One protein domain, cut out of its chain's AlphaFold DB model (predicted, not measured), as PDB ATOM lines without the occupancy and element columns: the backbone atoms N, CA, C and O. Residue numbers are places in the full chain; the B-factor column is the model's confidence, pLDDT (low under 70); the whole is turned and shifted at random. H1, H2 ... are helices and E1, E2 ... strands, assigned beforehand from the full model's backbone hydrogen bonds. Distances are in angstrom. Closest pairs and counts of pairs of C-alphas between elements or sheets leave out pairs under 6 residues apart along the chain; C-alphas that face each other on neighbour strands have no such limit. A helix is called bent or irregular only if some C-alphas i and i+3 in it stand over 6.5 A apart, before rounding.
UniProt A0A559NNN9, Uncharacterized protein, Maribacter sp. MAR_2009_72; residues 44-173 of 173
ATOM      1  N   GLU A  44      -2.793 -41.307   4.432       96.75
ATOM      2  CA  GLU A  44      -2.410 -41.089   3.034       96.75
ATOM      3  C   GLU A  44      -2.987 -42.148   2.095       96.75
ATOM      4  O   GLU A  44      -3.435 -41.811   1.001       96.75
ATOM      5  N   GLU A  45      -3.013 -43.416   2.505       97.94
ATOM      6  CA  GLU A  45      -3.649 -44.487   1.731       97.94
ATOM      7  C   GLU A  45      -5.139 -44.202   1.521       97.94
ATOM      8  O   GLU A  45      -5.597 -44.188   0.377       97.94
ATOM      9  N   ILE A  46      -5.867 -43.867   2.594       98.25
ATOM     10  CA  ILE A  46      -7.279 -43.462   2.523       98.25
ATOM     11  C   ILE A  46      -7.446 -42.283   1.557       98.25
ATOM     12  O   ILE A  46      -8.307 -42.325   0.673       98.25
ATOM     13  N   PHE A  47      -6.603 -41.253   1.679       98.56
ATOM     14  CA  PHE A  47      -6.631 -40.104   0.778       98.56
ATOM     15  C   PHE A  47      -6.479 -40.538  -0.681       98.56
ATOM     16  O   PHE A  47      -7.306 -40.210  -1.530       98.56
ATOM     17  N   ASN A  48      -5.425 -41.301  -0.973       98.38
ATOM     18  CA  ASN A  48      -5.084 -41.752  -2.314       98.38
ATOM     19  C   ASN A  48      -6.206 -42.587  -2.945       98.38
ATOM     20  O   ASN A  48      -6.431 -42.468  -4.150       98.38
ATOM     21  N   THR A  49      -6.906 -43.394  -2.144       98.56
ATOM     22  CA  THR A  49      -8.028 -44.221  -2.594       98.56
ATOM     23  C   THR A  49      -9.266 -43.390  -2.934       98.56
ATOM     24  O   THR A  49      -9.835 -43.584  -4.004       98.56
ATOM     25  N   TYR A  50      -9.676 -42.453  -2.071       98.75
ATOM     26  CA  TYR A  50     -11.002 -41.818  -2.171       98.75
ATOM     27  C   TYR A  50     -11.004 -40.381  -2.711       98.75
ATOM     28  O   TYR A  50     -12.067 -39.838  -3.020       98.75
ATOM     29  N   VAL A  51      -9.843 -39.738  -2.877       98.69
ATOM     30  CA  VAL A  51      -9.771 -38.338  -3.341       98.69
ATOM     31  C   VAL A  51     -10.377 -38.123  -4.735       98.69
ATOM     32  O   VAL A  51     -10.919 -37.054  -5.009       98.69
ATOM     33  N   GLY A  52     -10.348 -39.132  -5.611       98.75
ATOM     34  CA  GLY A  52     -10.996 -39.057  -6.924       98.75
ATOM     35  C   GLY A  52     -12.518 -38.893  -6.833       98.75
ATOM     36  O   GLY A  52     -13.081 -38.028  -7.504       98.75
ATOM     37  N   GLU A  53     -13.171 -39.677  -5.972       98.75
ATOM     38  CA  GLU A  53     -14.621 -39.606  -5.717       98.75
ATOM     39  C   GLU A  53     -15.005 -38.350  -4.924       98.75
ATOM     40  O   GLU A  53     -16.046 -37.741  -5.177       98.75
ATOM     41  N   CYS A  54     -14.128 -37.907  -4.020       98.81
ATOM     42  CA  CYS A  54     -14.263 -36.628  -3.328       98.81
ATOM     43  C   CYS A  54     -14.329 -35.459  -4.326       98.81
ATOM     44  O   CYS A  54     -15.284 -34.684  -4.320       98.81
ATOM     45  N   LEU A  55     -13.364 -35.377  -5.249       98.88
ATOM     46  CA  LEU A  55     -13.342 -34.342  -6.286       98.88
ATOM     47  C   LEU A  55     -14.545 -34.440  -7.233       98.88
ATOM     48  O   LEU A  55     -15.091 -33.410  -7.617       98.88
ATOM     49  N   ALA A  56     -14.988 -35.653  -7.574       98.81
ATOM     50  CA  ALA A  56     -16.202 -35.852  -8.367       98.81
ATOM     51  C   ALA A  56     -17.463 -35.361  -7.630       98.81
ATOM     52  O   ALA A  56     -18.360 -34.789  -8.244       98.81
ATOM     53  N   THR A  57     -17.517 -35.533  -6.305       98.81
ATOM     54  CA  THR A  57     -18.604 -35.009  -5.467       98.81
ATOM     55  C   THR A  57     -18.629 -33.481  -5.493       98.81
ATOM     56  O   THR A  57     -19.693 -32.897  -5.695       98.81
ATOM     57  N   MET A  58     -17.468 -32.836  -5.347       98.88
ATOM     58  CA  MET A  58     -17.344 -31.375  -5.434       98.88
ATOM     59  C   MET A  58     -17.758 -30.854  -6.816       98.88
ATOM     60  O   MET A  58     -18.557 -29.925  -6.915       98.88
ATOM     61  N   GLU A  59     -17.276 -31.492  -7.883       98.88
ATOM     62  CA  GLU A  59     -17.634 -31.164  -9.266       98.88
ATOM     63  C   GLU A  59     -19.151 -31.260  -9.505       98.88
ATOM     64  O   GLU A  59     -19.746 -30.343 -10.067       98.88
ATOM     65  N   ALA A  60     -19.806 -32.312  -9.008       98.69
ATOM     66  CA  ALA A  60     -21.251 -32.484  -9.150       98.69
ATOM     67  C   ALA A  60     -22.079 -31.439  -8.379       98.69
ATOM     68  O   ALA A  60     -23.236 -31.193  -8.726       98.69
ATOM     69  N   ILE A  61     -21.544 -30.858  -7.299       98.62
ATOM     70  CA  ILE A  61     -22.187 -29.741  -6.587       98.62
ATOM     71  C   ILE A  61     -21.995 -28.458  -7.398       98.62
ATOM     72  O   ILE A  61     -22.980 -27.790  -7.693       98.62
ATOM     73  N   ALA A  62     -20.772 -28.163  -7.849       98.75
ATOM     74  CA  ALA A  62     -20.489 -26.992  -8.682       98.75
ATOM     75  C   ALA A  62     -21.382 -26.951  -9.937       98.75
ATOM     76  O   ALA A  62     -22.048 -25.954 -10.206       98.75
ATOM     77  N   GLN A  63     -21.517 -28.086 -10.629       98.44
ATOM     78  CA  GLN A  63     -22.394 -28.219 -11.796       98.44
ATOM     79  C   GLN A  63     -23.876 -27.989 -11.469       98.44
ATOM     80  O   GLN A  63     -24.597 -27.418 -12.284       98.44
ATOM     81  N   ARG A  64     -24.351 -28.379 -10.276       98.19
ATOM     82  CA  ARG A  64     -25.730 -28.094  -9.834       98.19
ATOM     83  C   ARG A  64     -25.992 -26.602  -9.652       98.19
ATOM     84  O   ARG A  64     -27.116 -26.165  -9.884       98.19
ATOM     85  N   HIS A  65     -24.966 -25.838  -9.291       98.31
ATOM     86  CA  HIS A  65     -25.027 -24.379  -9.233       98.31
ATOM     87  C   HIS A  65     -24.711 -23.705 -10.574       98.31
ATOM     88  O   HIS A  65     -24.821 -22.490 -10.670       98.31
ATOM     89  N   SER A  66     -24.403 -24.477 -11.626       98.25
ATOM     90  CA  SER A  66     -23.927 -23.956 -12.918       98.25
ATOM     91  C   SER A  66     -22.640 -23.131 -12.794       98.25
ATOM     92  O   SER A  66     -22.448 -22.169 -13.532       98.25
ATOM     93  N   GLU A  67     -21.767 -23.520 -11.864       98.44
ATOM     94  CA  GLU A  67     -20.499 -22.846 -11.591       98.44
ATOM     95  C   GLU A  67     -19.325 -23.593 -12.229       98.44
ATOM     96  O   GLU A  67     -19.283 -24.829 -12.271       98.44
ATOM     97  N   GLU A  68     -18.337 -22.828 -12.681       98.56
ATOM     98  CA  GLU A  68     -17.068 -23.317 -13.215       98.56
ATOM     99  C   GLU A  68     -15.916 -22.820 -12.342       98.56
ATOM    100  O   GLU A  68     -16.009 -21.768 -11.718       98.56
ATOM    101  N   GLY A  69     -14.808 -23.555 -12.289       98.75
ATOM    102  CA  GLY A  69     -13.670 -23.197 -11.462       98.75
ATOM    103  C   GLY A  69     -12.742 -24.365 -11.165       98.75
ATOM    104  O   GLY A  69     -12.598 -25.302 -11.949       98.75
ATOM    105  N   VAL A  70     -12.089 -24.323 -10.006       98.94
ATOM    106  CA  VAL A  70     -11.141 -25.361  -9.584       98.94
ATOM    107  C   VAL A  70     -11.419 -25.799  -8.156       98.94
ATOM    108  O   VAL A  70     -11.430 -24.985  -7.236       98.94
ATOM    109  N   ALA A  71     -11.573 -27.111  -7.978       98.94
ATOM    110  CA  ALA A  71     -11.574 -27.780  -6.686       98.94
ATOM    111  C   ALA A  71     -10.157 -28.250  -6.340       98.94
ATOM    112  O   ALA A  71      -9.493 -28.876  -7.165       98.94
ATOM    113  N   VAL A  72      -9.715 -28.008  -5.111       98.94
ATOM    114  CA  VAL A  72      -8.487 -28.546  -4.517       98.94
ATOM    115  C   VAL A  72      -8.868 -29.271  -3.235       98.94
ATOM    116  O   VAL A  72      -9.606 -28.728  -2.418       98.94
ATOM    117  N   VAL A  73      -8.360 -30.487  -3.053       98.88
ATOM    118  CA  VAL A  73      -8.517 -31.261  -1.816       98.88
ATOM    119  C   VAL A  73      -7.137 -31.689  -1.348       98.88
ATOM    120  O   VAL A  73      -6.339 -32.168  -2.158       98.88
ATOM    121  N   SER A  74      -6.877 -31.552  -0.052       98.75
ATOM    122  CA  SER A  74      -5.609 -31.890   0.582       98.75
ATOM    123  C   SER A  74      -5.819 -32.694   1.863       98.75
ATOM    124  O   SER A  74      -6.746 -32.430   2.629       98.75
ATOM    125  N   PHE A  75      -4.922 -33.642   2.121       98.69
ATOM    126  CA  PHE A  75      -4.746 -34.279   3.422       98.69
ATOM    127  C   PHE A  75      -3.422 -33.829   4.037       98.69
ATOM    128  O   PHE A  75      -2.360 -34.010   3.437       98.69
ATOM    129  N   VAL A  76      -3.505 -33.252   5.233       98.19
ATOM    130  CA  VAL A  76      -2.367 -32.805   6.040       98.19
ATOM    131  C   VAL A  76      -2.162 -33.804   7.185       98.19
ATOM    132  O   VAL A  76      -2.982 -33.825   8.105       98.19
ATOM    133  N   PRO A  77      -1.119 -34.649   7.161       96.81
ATOM    134  CA  PRO A  77      -0.855 -35.601   8.234       96.81
ATOM    135  C   PRO A  77      -0.397 -34.921   9.535       96.81
ATOM    136  O   PRO A  77       0.489 -34.070   9.536       96.81
ATOM    137  N   GLY A  78      -0.927 -35.384  10.669       93.69
ATOM    138  CA  GLY A  78      -0.527 -34.953  12.012       93.69
ATOM    139  C   GLY A  78      -1.185 -33.664  12.519       93.69
ATOM    140  O   GLY A  78      -2.203 -33.196  12.012       93.69
ATOM    141  N   GLU A  79      -0.618 -33.107  13.591       91.62
ATOM    142  CA  GLU A  79      -1.171 -31.927  14.275       91.62
ATOM    143  C   GLU A  79      -0.727 -30.592  13.675       91.62
ATOM    144  O   GLU A  79      -1.346 -29.562  13.937       91.62
ATOM    145  N   LYS A  80       0.345 -30.599  12.883       90.62
ATOM    146  CA  LYS A  80       0.928 -29.412  12.261       90.62
ATOM    147  C   LYS A  80       1.224 -29.694  10.800       90.62
ATOM    148  O   LYS A  80       1.602 -30.804  10.441       90.62
ATOM    149  N   THR A  81       1.113 -28.657   9.982       93.38
ATOM    150  CA  THR A  81       1.437 -28.735   8.560       93.38
ATOM    151  C   THR A  81       2.949 -28.741   8.352       93.38
ATOM    152  O   THR A  81       3.591 -27.695   8.383       93.38
ATOM    153  N   GLU A  82       3.513 -29.927   8.126       93.81
ATOM    154  CA  GLU A  82       4.911 -30.122   7.700       93.81
ATOM    155  C   GLU A  82       4.994 -30.531   6.224       93.81
ATOM    156  O   GLU A  82       5.866 -30.087   5.481       93.81
ATOM    157  N   SER A  83       4.040 -31.353   5.795       94.44
ATOM    158  CA  SER A  83       3.795 -31.757   4.417       94.44
ATOM    159  C   SER A  83       2.292 -31.967   4.225       94.44
ATOM    160  O   SER A  83       1.532 -32.015   5.193       94.44
ATOM    161  N   TRP A  84       1.845 -32.081   2.977       97.50
ATOM    162  CA  TRP A  84       0.500 -32.558   2.666       97.50
ATOM    163  C   TRP A  84       0.488 -33.271   1.321       97.50
ATOM    164  O   TRP A  84       1.370 -33.082   0.482       97.50
ATOM    165  N   ASN A  85      -0.570 -34.036   1.090       97.62
ATOM    166  CA  ASN A  85      -0.888 -34.608  -0.206       97.62
ATOM    167  C   ASN A  85      -2.134 -33.918  -0.768       97.62
ATOM    168  O   ASN A  85      -3.126 -33.809  -0.056       97.62
ATOM    169  N   SER A  86      -2.104 -33.456  -2.019       98.31
ATOM    170  CA  SER A  86      -3.222 -32.730  -2.632       98.31
ATOM    171  C   SER A  86      -3.527 -33.201  -4.050       98.31
ATOM    172  O   SER A  86      -2.617 -33.508  -4.819       98.31
ATOM    173  N   ARG A  87      -4.808 -33.189  -4.429       98.69
ATOM    174  CA  ARG A  87      -5.258 -33.286  -5.827       98.69
ATOM    175  C   ARG A  87      -6.159 -32.106  -6.159       98.69
ATOM    176  O   ARG A  87      -6.780 -31.520  -5.277       98.69
ATOM    177  N   MET A  88      -6.266 -31.812  -7.451       98.69
ATOM    178  CA  MET A  88      -7.208 -30.826  -7.964       98.69
ATOM    179  C   MET A  88      -8.107 -31.401  -9.058       98.69
ATOM    180  O   MET A  88      -7.763 -32.394  -9.707       98.69
ATOM    181  N   ARG A  89      -9.233 -30.732  -9.296       98.81
ATOM    182  CA  ARG A  89     -10.116 -30.937 -10.444       98.81
ATOM    183  C   ARG A  89     -10.489 -29.582 -11.026       98.81
ATOM    184  O   ARG A  89     -10.976 -28.715 -10.306       98.81
ATOM    185  N   VAL A  90     -10.274 -29.426 -12.329       98.88
ATOM    186  CA  VAL A  90     -10.843 -28.315 -13.095       98.88
ATOM    187  C   VAL A  90     -12.292 -28.663 -13.415       98.88
ATOM    188  O   VAL A  90     -12.558 -29.746 -13.934       98.88
ATOM    189  N   VAL A  91     -13.204 -27.752 -13.100       98.69
ATOM    190  CA  VAL A  91     -14.632 -27.825 -13.407       98.69
ATOM    191  C   VAL A  91     -14.907 -26.763 -14.466       98.69
ATOM    192  O   VAL A  91     -14.922 -25.580 -14.159       98.69
ATOM    193  N   GLY A  92     -15.058 -27.153 -15.730       98.44
ATOM    194  CA  GLY A  92     -15.223 -26.197 -16.833       98.44
ATOM    195  C   GLY A  92     -13.916 -25.485 -17.205       98.44
ATOM    196  O   GLY A  92     -13.290 -25.850 -18.200       98.44
ATOM    197  N   THR A  93     -13.464 -24.518 -16.396       98.44
ATOM    198  CA  THR A  93     -12.286 -23.685 -16.695       98.44
ATOM    199  C   THR A  93     -11.291 -23.545 -15.535       98.44
ATOM    200  O   THR A  93     -11.649 -23.503 -14.361       98.44
ATOM    201  N   LEU A  94     -10.001 -23.442 -15.875       98.50
ATOM    202  CA  LEU A  94      -8.908 -23.186 -14.927       98.50
ATOM    203  C   LEU A  94      -8.799 -21.694 -14.557       98.50
ATOM    204  O   LEU A  94      -8.336 -21.349 -13.465       98.50
ATOM    205  N   SER A  95      -9.176 -20.805 -15.478       98.25
ATOM    206  CA  SER A  95      -8.984 -19.359 -15.348       98.25
ATOM    207  C   SER A  95      -9.889 -18.557 -16.284       98.25
ATOM    208  O   SER A  95     -10.344 -19.056 -17.312       98.25
ATOM    209  N   THR A  96     -10.065 -17.279 -15.967       96.94
ATOM    210  CA  THR A  96     -10.556 -16.238 -16.882       96.94
ATOM    211  C   THR A  96      -9.413 -15.277 -17.229       96.94
ATOM    212  O   THR A  96      -8.278 -15.473 -16.795       96.94
ATOM    213  N   GLU A  97      -9.694 -14.204 -17.971       97.25
ATOM    214  CA  GLU A  97      -8.708 -13.144 -18.240       97.25
ATOM    215  C   GLU A  97      -8.178 -12.466 -16.964       97.25
ATOM    216  O   GLU A  97      -7.067 -11.942 -16.956       97.25
ATOM    217  N   THR A  98      -8.963 -12.472 -15.881       96.00
ATOM    218  CA  THR A  98      -8.653 -11.739 -14.640       96.00
ATOM    219  C   THR A  98      -8.533 -12.628 -13.406       96.00
ATOM    220  O   THR A  98      -8.087 -12.150 -12.365       96.00
ATOM    221  N   HIS A  99      -8.913 -13.906 -13.495       96.38
ATOM    222  CA  HIS A  99      -8.947 -14.823 -12.355       96.38
ATOM    223  C   HIS A  99      -8.221 -16.127 -12.666       96.38
ATOM    224  O   HIS A  99      -8.530 -16.800 -13.643       96.38
ATOM    225  N   ASN A 100      -7.298 -16.531 -11.793       98.50
ATOM    226  CA  ASN A 100      -6.702 -17.864 -11.805       98.50
ATOM    227  C   ASN A 100      -7.306 -18.681 -10.657       98.50
ATOM    228  O   ASN A 100      -6.936 -18.497  -9.494       98.50
ATOM    229  N   PHE A 101      -8.251 -19.565 -10.975       98.81
ATOM    230  CA  PHE A 101      -9.027 -20.273  -9.962       98.81
ATOM    231  C   PHE A 101      -8.173 -21.246  -9.153       98.81
ATOM    232  O   PHE A 101      -8.323 -21.305  -7.933       98.81
ATOM    233  N   LEU A 102      -7.213 -21.926  -9.788       98.75
ATOM    234  CA  LEU A 102      -6.273 -22.796  -9.079       98.75
ATOM    235  C   LEU A 102      -5.432 -22.009  -8.067       98.75
ATOM    236  O   LEU A 102      -5.262 -22.463  -6.934       98.75
ATOM    237  N   ALA A 103      -4.924 -20.836  -8.449       98.75
ATOM    238  CA  ALA A 103      -4.125 -20.004  -7.552       98.75
ATOM    239  C   ALA A 103      -4.941 -19.573  -6.326       98.75
ATOM    240  O   ALA A 103      -4.479 -19.714  -5.195       98.75
ATOM    241  N   VAL A 104      -6.181 -19.127  -6.537       98.81
ATOM    242  CA  VAL A 104      -7.083 -18.720  -5.450       98.81
ATOM    243  C   VAL A 104      -7.457 -19.909  -4.555       98.81
ATOM    244  O   VAL A 104      -7.357 -19.805  -3.333       98.81
ATOM    245  N   ALA A 105      -7.839 -21.053  -5.131       98.88
ATOM    246  CA  ALA A 105      -8.183 -22.253  -4.366       98.88
ATOM    247  C   ALA A 105      -6.989 -22.767  -3.536       98.88
ATOM    248  O   ALA A 105      -7.156 -23.178  -2.382       98.88
ATOM    249  N   SER A 106      -5.778 -22.683  -4.094       98.75
ATOM    250  CA  SER A 106      -4.534 -23.036  -3.400       98.75
ATOM    251  C   SER A 106      -4.201 -22.045  -2.284       98.75
ATOM    252  O   SER A 106      -3.819 -22.475  -1.201       98.75
ATOM    253  N   ALA A 107      -4.402 -20.740  -2.497       98.75
ATOM    254  CA  ALA A 107      -4.189 -19.715  -1.472       98.75
ATOM    255  C   ALA A 107      -5.117 -19.915  -0.264       98.75
ATOM    256  O   ALA A 107      -4.657 -19.892   0.875       98.75
ATOM    257  N   LYS A 108      -6.403 -20.206  -0.508       98.81
ATOM    258  CA  LYS A 108      -7.355 -20.610   0.541       98.81
ATOM    259  C   LYS A 108      -6.863 -21.859   1.285       98.81
ATOM    260  O   LYS A 108      -6.889 -21.898   2.509       98.81
ATOM    261  N   SER A 109      -6.379 -22.871   0.558       98.75
ATOM    262  CA  SER A 109      -5.855 -24.111   1.154       98.75
ATOM    263  C   SER A 109      -4.639 -23.866   2.050       98.75
ATOM    264  O   SER A 109      -4.567 -24.415   3.148       98.75
ATOM    265  N   ALA A 110      -3.712 -23.013   1.610       98.44
ATOM    266  CA  ALA A 110      -2.526 -22.640   2.374       98.44
ATOM    267  C   ALA A 110      -2.882 -21.864   3.652       98.44
ATOM    268  O   ALA A 110      -2.347 -22.170   4.717       98.44
ATOM    269  N   GLU A 111      -3.830 -20.924   3.567       98.69
ATOM    270  CA  GLU A 111      -4.343 -20.193   4.730       98.69
ATOM    271  C   GLU A 111      -4.911 -21.158   5.784       98.69
ATOM    272  O   GLU A 111      -4.551 -21.073   6.961       98.69
ATOM    273  N   MET A 112      -5.745 -22.117   5.369       98.62
ATOM    274  CA  MET A 112      -6.343 -23.110   6.273       98.62
ATOM    275  C   MET A 112      -5.303 -24.058   6.876       98.62
ATOM    276  O   MET A 112      -5.364 -24.371   8.060       98.62
ATOM    277  N   ALA A 113      -4.312 -24.486   6.093       97.94
ATOM    278  CA  ALA A 113      -3.250 -25.362   6.583       97.94
ATOM    279  C   ALA A 113      -2.385 -24.694   7.667       97.94
ATOM    280  O   ALA A 113      -1.806 -25.381   8.509       97.94
ATOM    281  N   LEU A 114      -2.293 -23.364   7.668       97.19
ATOM    282  CA  LEU A 114      -1.571 -22.616   8.694       97.19
ATOM    283  C   LEU A 114      -2.458 -22.245   9.889       97.19
ATOM    284  O   LEU A 114      -2.015 -22.316  11.032       97.19
ATOM    285  N   THR A 115      -3.684 -21.797   9.628       97.19
ATOM    286  CA  THR A 115      -4.593 -21.294  10.671       97.19
ATOM    287  C   THR A 115      -5.344 -22.401  11.398       97.19
ATOM    288  O   THR A 115      -5.757 -22.187  12.532       97.19
ATOM    289  N   LEU A 116      -5.491 -23.568  10.765       96.56
ATOM    290  CA  LEU A 116      -6.357 -24.669  11.191       96.56
ATOM    291  C   LEU A 116      -7.838 -24.275  11.319       96.56
ATOM    292  O   LEU A 116      -8.616 -24.953  11.984       96.56
ATOM    293  N   GLU A 117      -8.222 -23.204  10.631       97.81
ATOM    294  CA  GLU A 117      -9.571 -22.657  10.558       97.81
ATOM    295  C   GLU A 117     -10.025 -22.627   9.099       97.81
ATOM    296  O   GLU A 117      -9.202 -22.720   8.189       97.81
ATOM    297  N   ASN A 118     -11.329 -22.482   8.853       98.69
ATOM    298  CA  ASN A 118     -11.835 -22.277   7.493       98.69
ATOM    299  C   ASN A 118     -11.222 -21.010   6.864       98.69
ATOM    300  O   ASN A 118     -10.835 -20.071   7.567       98.69
ATOM    301  N   SER A 119     -11.146 -20.960   5.532       98.69
ATOM    302  CA  SER A 119     -10.493 -19.837   4.848       98.69
ATOM    303  C   SER A 119     -11.280 -18.534   5.030       98.69
ATOM    304  O   SER A 119     -12.515 -18.534   5.046       98.69
ATOM    305  N   GLY A 120     -10.587 -17.399   5.153       98.00
ATOM    306  CA  GLY A 120     -11.226 -16.086   5.237       98.00
ATOM    307  C   GLY A 120     -12.031 -15.846   6.522       98.00
ATOM    308  O   GLY A 120     -12.974 -15.051   6.515       98.00
ATOM    309  N   THR A 121     -11.686 -16.515   7.630       96.81
ATOM    310  CA  THR A 121     -12.298 -16.272   8.956       96.81
ATOM    311  C   THR A 121     -11.900 -14.929   9.564       96.81
ATOM    312  O   THR A 121     -12.604 -14.413  10.429       96.81
ATOM    313  N   GLY A 122     -10.788 -14.339   9.113       94.25
ATOM    314  CA  GLY A 122     -10.301 -13.052   9.611       94.25
ATOM    315  C   GLY A 122      -9.667 -13.118  11.004       94.25
ATOM    316  O   GLY A 122      -9.490 -12.077  11.634       94.25
ATOM    317  N   ILE A 123      -9.298 -14.315  11.484       95.50
ATOM    318  CA  ILE A 123      -8.616 -14.509  12.778       95.50
ATOM    319  C   ILE A 123      -7.269 -13.768  12.856       95.50
ATOM    320  O   ILE A 123      -6.811 -13.385  13.932       95.50
ATOM    321  N   ARG A 124      -6.646 -13.525  11.699       96.62
ATOM    322  CA  ARG A 124      -5.483 -12.655  11.517       96.62
ATOM    323  C   ARG A 124      -5.524 -12.007  10.135       96.62
ATOM    324  O   ARG A 124      -6.293 -12.420   9.271       96.62
ATOM    325  N   GLN A 125      -4.661 -11.017   9.915       97.12
ATOM    326  CA  GLN A 125      -4.434 -10.484   8.570       97.12
ATOM    327  C   GLN A 125      -3.833 -11.568   7.651       97.12
ATOM    328  O   GLN A 125      -3.001 -12.352   8.134       97.12
ATOM    329  N   PRO A 126      -4.220 -11.617   6.361       97.38
ATOM    330  CA  PRO A 126      -3.602 -12.509   5.383       97.38
ATOM    331  C   PRO A 126      -2.093 -12.267   5.257       97.38
ATOM    332  O   PRO A 126      -1.629 -11.125   5.293       97.38
ATOM    333  N   LEU A 127      -1.323 -13.344   5.110       98.25
ATOM    334  CA  LEU A 127       0.102 -13.272   4.783       98.25
ATOM    335  C   LEU A 127       0.304 -13.045   3.280       98.25
ATOM    336  O   LEU A 127      -0.606 -13.220   2.473       98.25
ATOM    337  N   ILE A 128       1.530 -12.693   2.883       98.12
ATOM    338  CA  ILE A 128       1.903 -12.644   1.463       98.12
ATOM    339  C   ILE A 128       1.657 -14.026   0.841       98.12
ATOM    340  O   ILE A 128       2.226 -15.018   1.289       98.12
ATOM    341  N   GLY A 129       0.820 -14.066  -0.199       96.94
ATOM    342  CA  GLY A 129       0.394 -15.298  -0.872       96.94
ATOM    343  C   GLY A 129      -0.987 -15.808  -0.443       96.94
ATOM    344  O   GLY A 129      -1.562 -16.638  -1.141       96.94
ATOM    345  N   GLU A 130      -1.552 -15.282   0.642       98.25
ATOM    346  CA  GLU A 130      -2.944 -15.505   1.038       98.25
ATOM    347  C   GLU A 130      -3.831 -14.359   0.541       98.25
ATOM    348  O   GLU A 130      -3.376 -13.232   0.342       98.25
ATOM    349  N   LEU A 131      -5.121 -14.647   0.354       97.81
ATOM    350  CA  LEU A 131      -6.094 -13.673  -0.155       97.81
ATOM    351  C   LEU A 131      -7.165 -13.302   0.881       97.81
ATOM    352  O   LEU A 131      -7.887 -12.327   0.682       97.81
ATOM    353  N   GLY A 132      -7.293 -14.070   1.970       97.69
ATOM    354  CA  GLY A 132      -8.357 -13.896   2.964       97.69
ATOM    355  C   GLY A 132      -9.757 -14.181   2.414       97.69
ATOM    356  O   GLY A 132     -10.752 -13.699   2.956       97.69
ATOM    357  N   TYR A 133      -9.850 -14.919   1.307       98.31
ATOM    358  CA  TYR A 133     -11.122 -15.247   0.674       98.31
ATOM    359  C   TYR A 133     -11.785 -16.428   1.372       98.31
ATOM    360  O   TYR A 133     -11.164 -17.453   1.653       98.31
ATOM    361  N   LYS A 134     -13.090 -16.297   1.592       98.56
ATOM    362  CA  LYS A 134     -13.939 -17.389   2.068       98.56
ATOM    363  C   LYS A 134     -14.148 -18.439   0.975       98.56
ATOM    364  O   LYS A 134     -13.888 -18.190  -0.203       98.56
ATOM    365  N   GLY A 135     -14.625 -19.612   1.377       98.12
ATOM    366  CA  GLY A 135     -15.017 -20.676   0.454       98.12
ATOM    367  C   GLY A 135     -14.218 -21.969   0.586       98.12
ATOM    368  O   GLY A 135     -14.557 -22.945  -0.065       98.12
ATOM    369  N   GLY A 136     -13.173 -22.000   1.411       98.75
ATOM    370  CA  GLY A 136     -12.483 -23.227   1.793       98.75
ATOM    371  C   GLY A 136     -12.973 -23.765   3.136       98.75
ATOM    372  O   GLY A 136     -13.327 -22.993   4.029       98.75
ATOM    373  N   VAL A 137     -12.965 -25.089   3.279       98.88
ATOM    374  CA  VAL A 137     -13.352 -25.807   4.497       98.88
ATOM    375  C   VAL A 137     -12.219 -26.724   4.950       98.88
ATOM    376  O   VAL A 137     -11.649 -27.463   4.145       98.88
ATOM    377  N   ILE A 138     -11.928 -26.712   6.249       98.75
ATOM    378  CA  ILE A 138     -11.008 -27.644   6.907       98.75
ATOM    379  C   ILE A 138     -11.747 -28.478   7.955       98.75
ATOM    380  O   ILE A 138     -12.673 -28.011   8.616       98.75
ATOM    381  N   LYS A 139     -11.330 -29.733   8.132       98.62
ATOM    382  CA  LYS A 139     -11.857 -30.632   9.161       98.62
ATOM    383  C   LYS A 139     -10.754 -31.475   9.770       98.62
ATOM    384  O   LYS A 139      -9.988 -32.124   9.057       98.62
ATOM    385  N   LYS A 140     -10.707 -31.504  11.101       98.19
ATOM    386  CA  LYS A 140      -9.847 -32.421  11.849       98.19
ATOM    387  C   LYS A 140     -10.320 -33.862  11.638       98.19
ATOM    388  O   LYS A 140     -11.505 -34.156  11.775       98.19
ATOM    389  N   VAL A 141      -9.379 -34.752  11.349       97.56
ATOM    390  CA  VAL A 141      -9.569 -36.207  11.316       97.56
ATOM    391  C   VAL A 141      -8.573 -36.887  12.255       97.56
ATOM    392  O   VAL A 141      -7.653 -36.242  12.761       97.56
ATOM    393  N   LYS A 142      -8.736 -38.191  12.512       94.75
ATOM    394  CA  LYS A 142      -7.956 -38.910  13.534       94.75
ATOM    395  C   LYS A 142      -6.437 -38.753  13.382       94.75
ATOM    396  O   LYS A 142      -5.744 -38.640  14.384       94.75
ATOM    397  N   CYS A 143      -5.926 -38.763  12.153       94.62
ATOM    398  CA  CYS A 143      -4.491 -38.711  11.861       94.62
ATOM    399  C   CYS A 143      -4.042 -37.423  11.154       94.62
ATOM    400  O   CYS A 143      -2.954 -37.400  10.577       94.62
ATOM    401  N   GLY A 144      -4.853 -36.360  11.162       97.44
ATOM    402  CA  GLY A 144      -4.517 -35.148  10.420       97.44
ATOM    403  C   GLY A 144      -5.668 -34.175  10.216       97.44
ATOM    404  O   GLY A 144      -6.600 -34.107  11.018       97.44
ATOM    405  N   TYR A 145      -5.608 -33.443   9.110       98.69
ATOM    406  CA  TYR A 145      -6.654 -32.537   8.652       98.69
ATOM    407  C   TYR A 145      -6.995 -32.813   7.192       98.69
ATOM    408  O   TYR A 145      -6.119 -33.096   6.374       98.69
ATOM    409  N   LEU A 146      -8.275 -32.695   6.864       98.81
ATOM    410  CA  LEU A 146      -8.764 -32.626   5.496       98.81
ATOM    411  C   LEU A 146      -9.065 -31.176   5.165       98.81
ATOM    412  O   LEU A 146      -9.753 -30.504   5.927       98.81
ATOM    413  N   ILE A 147      -8.572 -30.719   4.025       98.88
ATOM    414  CA  ILE A 147      -8.828 -29.388   3.490       98.88
ATOM    415  C   ILE A 147      -9.487 -29.570   2.130       98.88
ATOM    416  O   ILE A 147      -8.968 -30.309   1.299       98.88
ATOM    417  N   ALA A 148     -10.599 -28.888   1.881       98.88
ATOM    418  CA  ALA A 148     -11.118 -28.698   0.534       98.88
ATOM    419  C   ALA A 148     -11.349 -27.218   0.269       98.88
ATOM    420  O   ALA A 148     -11.722 -26.453   1.155       98.88
ATOM    421  N   SER A 149     -11.113 -26.818  -0.967       98.88
ATOM    422  CA  SER A 149     -11.246 -25.445  -1.411       98.88
ATOM    423  C   SER A 149     -11.746 -25.439  -2.842       98.88
ATOM    424  O   SER A 149     -11.162 -26.094  -3.707       98.88
ATOM    425  N   PHE A 150     -12.810 -24.693  -3.094       98.88
ATOM    426  CA  PHE A 150     -13.267 -24.365  -4.433       98.88
ATOM    427  C   PHE A 150     -13.034 -22.877  -4.702       98.88
ATOM    428  O   PHE A 150     -12.985 -22.052  -3.783       98.88
ATOM    429  N   SER A 151     -12.815 -22.541  -5.966       98.81
ATOM    430  CA  SER A 151     -12.744 -21.166  -6.440       98.81
ATOM    431  C   SER A 151     -13.367 -21.107  -7.816       98.81
ATOM    432  O   SER A 151     -12.927 -21.840  -8.704       98.81
ATOM    433  N   GLY A 152     -14.362 -20.246  -7.976       98.38
ATOM    434  CA  GLY A 152     -15.149 -20.163  -9.201       98.38
ATOM    435  C   GLY A 152     -16.541 -19.591  -8.980       98.38
ATOM    436  O   GLY A 152     -17.068 -18.930  -9.867       98.38
ATOM    437  N   ALA A 153     -17.085 -19.772  -7.774       98.12
ATOM    438  CA  ALA A 153     -18.435 -19.380  -7.404       98.12
ATOM    439  C   ALA A 153     -18.434 -18.249  -6.351       98.12
ATOM    440  O   ALA A 153     -17.382 -17.876  -5.813       98.12
ATOM    441  N   PRO A 154     -19.607 -17.689  -5.998       98.25
ATOM    442  CA  PRO A 154     -19.752 -16.879  -4.792       98.25
ATOM    443  C   PRO A 154     -19.258 -17.628  -3.547       98.25
ATOM    444  O   PRO A 154     -19.369 -18.850  -3.459       98.25
ATOM    445  N   ALA A 155     -18.740 -16.898  -2.558       98.06
ATOM    446  CA  ALA A 155     -18.042 -17.475  -1.409       98.06
ATOM    447  C   ALA A 155     -18.851 -18.532  -0.634       98.06
ATOM    448  O   ALA A 155     -18.287 -19.511  -0.145       98.06
ATOM    449  N   GLU A 156     -20.162 -18.336  -0.507       98.31
ATOM    450  CA  GLU A 156     -21.076 -19.265   0.156       98.31
ATOM    451  C   GLU A 156     -21.208 -20.581  -0.624       98.31
ATOM    452  O   GLU A 156     -21.237 -21.652  -0.021       98.31
ATOM    453  N   ILE A 157     -21.215 -20.504  -1.956       98.69
ATOM    454  CA  ILE A 157     -21.292 -21.665  -2.848       98.69
ATOM    455  C   ILE A 157     -19.940 -22.381  -2.916       98.69
ATOM    456  O   ILE A 157     -19.895 -23.605  -2.812       98.69
ATOM    457  N   ASP A 158     -18.826 -21.640  -2.984       98.81
ATOM    458  CA  ASP A 158     -17.479 -22.208  -2.839       98.81
ATOM    459  C   ASP A 158     -17.378 -23.029  -1.533       98.81
ATOM    460  O   ASP A 158     -16.843 -24.144  -1.525       98.81
ATOM    461  N   ALA A 159     -17.917 -22.494  -0.427       98.81
ATOM    462  CA  ALA A 159     -17.918 -23.159   0.875       98.81
ATOM    463  C   ALA A 159     -18.805 -24.411   0.890       98.81
ATOM    464  O   ALA A 159     -18.391 -25.426   1.447       98.81
ATOM    465  N   GLU A 160     -19.985 -24.371   0.266       98.81
ATOM    466  CA  GLU A 160     -20.869 -25.536   0.128       98.81
ATOM    467  C   GLU A 160     -20.194 -26.666  -0.665       98.81
ATOM    468  O   GLU A 160     -20.169 -27.816  -0.218       98.81
ATOM    469  N   ILE A 161     -19.575 -26.336  -1.804       98.88
ATOM    470  CA  ILE A 161     -18.826 -27.286  -2.635       98.88
ATOM    471  C   ILE A 161     -17.681 -27.912  -1.828       98.88
ATOM    472  O   ILE A 161     -17.511 -29.133  -1.818       98.88
ATOM    473  N   SER A 162     -16.912 -27.088  -1.114       98.88
ATOM    474  CA  SER A 162     -15.797 -27.540  -0.275       98.88
ATOM    475  C   SER A 162     -16.251 -28.422   0.887       98.88
ATOM    476  O   SER A 162     -15.659 -29.477   1.130       98.88
ATOM    477  N   ALA A 163     -17.335 -28.044   1.568       98.88
ATOM    478  CA  ALA A 163     -17.924 -28.830   2.646       98.88
ATOM    479  C   ALA A 163     -18.349 -30.217   2.151       98.88
ATOM    480  O   ALA A 163     -18.016 -31.214   2.787       98.88
ATOM    481  N   ALA A 164     -18.990 -30.302   0.979       98.75
ATOM    482  CA  ALA A 164     -19.409 -31.576   0.399       98.75
ATOM    483  C   ALA A 164     -18.230 -32.540   0.168       98.75
ATOM    484  O   ALA A 164     -18.346 -33.735   0.454       98.75
ATOM    485  N   GLY A 165     -17.085 -32.032  -0.303       98.69
ATOM    486  CA  GLY A 165     -15.866 -32.830  -0.475       98.69
ATOM    487  C   GLY A 165     -15.292 -33.328   0.855       98.69
ATOM    488  O   GLY A 165     -15.061 -34.527   1.038       98.69
ATOM    489  N   VAL A 166     -15.107 -32.427   1.822       98.56
ATOM    490  CA  VAL A 166     -14.593 -32.779   3.158       98.56
ATOM    491  C   VAL A 166     -15.519 -33.758   3.882       98.56
ATOM    492  O   VAL A 166     -15.053 -34.734   4.478       98.56
ATOM    493  N   ASP A 167     -16.833 -33.555   3.815       98.69
ATOM    494  CA  ASP A 167     -17.808 -34.442   4.444       98.69
ATOM    495  C   ASP A 167     -17.877 -35.806   3.769       98.69
ATOM    496  O   ASP A 167     -18.051 -36.809   4.460       98.69
ATOM    497  N   PHE A 168     -17.687 -35.884   2.451       98.75
ATOM    498  CA  PHE A 168     -17.508 -37.161   1.770       98.75
ATOM    499  C   PHE A 168     -16.269 -37.895   2.297       98.75
ATOM    500  O   PHE A 168     -16.376 -39.026   2.770       98.75
ATOM    501  N   LEU A 169     -15.106 -37.244   2.256       98.12
ATOM    502  CA  LEU A 169     -13.826 -37.897   2.511       98.12
ATOM    503  C   LEU A 169     -13.614 -38.237   3.995       98.12
ATOM    504  O   LEU A 169     -13.031 -39.269   4.320       98.12
ATOM    505  N   SER A 170     -14.145 -37.420   4.908       98.19
ATOM    506  CA  SER A 170     -14.028 -37.648   6.357       98.19
ATOM    507  C   SER A 170     -14.711 -38.925   6.855       98.19
ATOM    508  O   SER A 170     -14.386 -39.385   7.942       98.19
ATOM    509  N   LYS A 171     -15.607 -39.540   6.072       98.31
ATOM    510  CA  LYS A 171     -16.264 -40.815   6.422       98.31
ATOM    511  C   LYS A 171     -15.300 -42.001   6.483       98.31
ATOM    512  O   LYS A 171     -15.664 -43.042   7.024       98.31
ATOM    513  N   TYR A 172     -14.112 -41.861   5.898       97.75
ATOM    514  CA  TYR A 172     -13.134 -42.938   5.762       97.75
ATOM    515  C   TYR A 172     -11.962 -42.840   6.752       97.75
ATOM    516  O   TYR A 172     -11.140 -43.755   6.776       97.75
ATOM    517  N   TYR A 173     -11.885 -41.766   7.549       94.19
ATOM    518  CA  TYR A 173     -10.824 -41.510   8.536       94.19
ATOM    519  C   TYR A 173     -11.280 -41.781   9.971       94.19
ATOM    520  O   TYR A 173     -10.429 -42.235  10.774       94.19
TER     521      TYR A 173
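This is residues 44 to 173 of the 173 residues of an uncharacterized protein of Maribacter sp. MAR_2009_72 (UniProt A0A559NNN9). A twisted sheet of four antiparallel strands is the middle layer of three, with two helices, H1 and H3, side by side over one face and one helix, H2, over the other. The long link of residues 116 to 135 loops away on the H2 side of the sheet before the chain returns to edge strand E3. The printed part has 130 residues with three named helices and four named strands, in the order H1 E1 E2 H2 E3 E4 H3, and the sheet's order is E2 E1 E4 E3. The class is mixed, helices and strands; the whole is compact, with a radius of gyration of the C-alphas of 13.3 A and spans of 38 by 34 by 20 A.

H1, residues 44 to 64, begins at C-alpha 44 (-2.410, -41.089, 3.034) and is 29.6 A long. It is irregular, with C-alphas 49 and 52 7.4 A apart and a kink of 48 degrees near residue 51. E1, residues 69 to 77, is 26.6 A long, and E2 is residues 85 to 91. H2, residues 101 to 115, is 21.1 A long. E3 is residues 136 to 141, and E4, residues 144 to 151, is 23.4 A long. H3, residues 155 to 172, is 26.9 A long and ends at C-alpha 172 (-13.134, -42.938, 5.762).

The sheet is twisted, its C-alphas lying up to 4.2 A off the best plane. E1 and E2 form a hairpin, with N 71 and O 89 2.9 A apart, within hydrogen-bond range. E1 and E4 are antiparallel, with N 72 and O 149 at 2.8 A. E3 and E4 form a hairpin, with N 139 and O 146 at 2.8 A. H1 is on the sheet at a height of 8.4 A, over E2 and E1; its closest C-alphas to E2 are Glu 59 and Val 91, 6.1 A. H3 is on the same face, at 6.4 A, over E4 and E3; the closest C-alphas of E4 and H3 are Ala 148 and Ser 162, 4.9 A. H1 and H3 touch, closest at the C-alphas of Cys 54 and Gly 165, 5.0 A, and run opposite ways at a steep tilt of 35.1 degrees, only just past shallow. H2 is on the opposite face, at 7.8 A, over E1, E4 and E3; its closest C-alphas to E4 are Ala 105 and Ser 151, 5.1 A. H2 and H3 are apart. Every O i to N i+4 pair is within hydrogen-bond range in H2, 15 of 17 in H1 and 12 of 14 in H3.

The two C-alphas farthest apart, of Glu 97 and Lys 142, are 40.9 A apart. The printed part has no cut and ends at residue 173, the chain's last. The link from H2 to E3 is long. The mean pLDDT of the printed part is 97.9, and no printed residue is under 70.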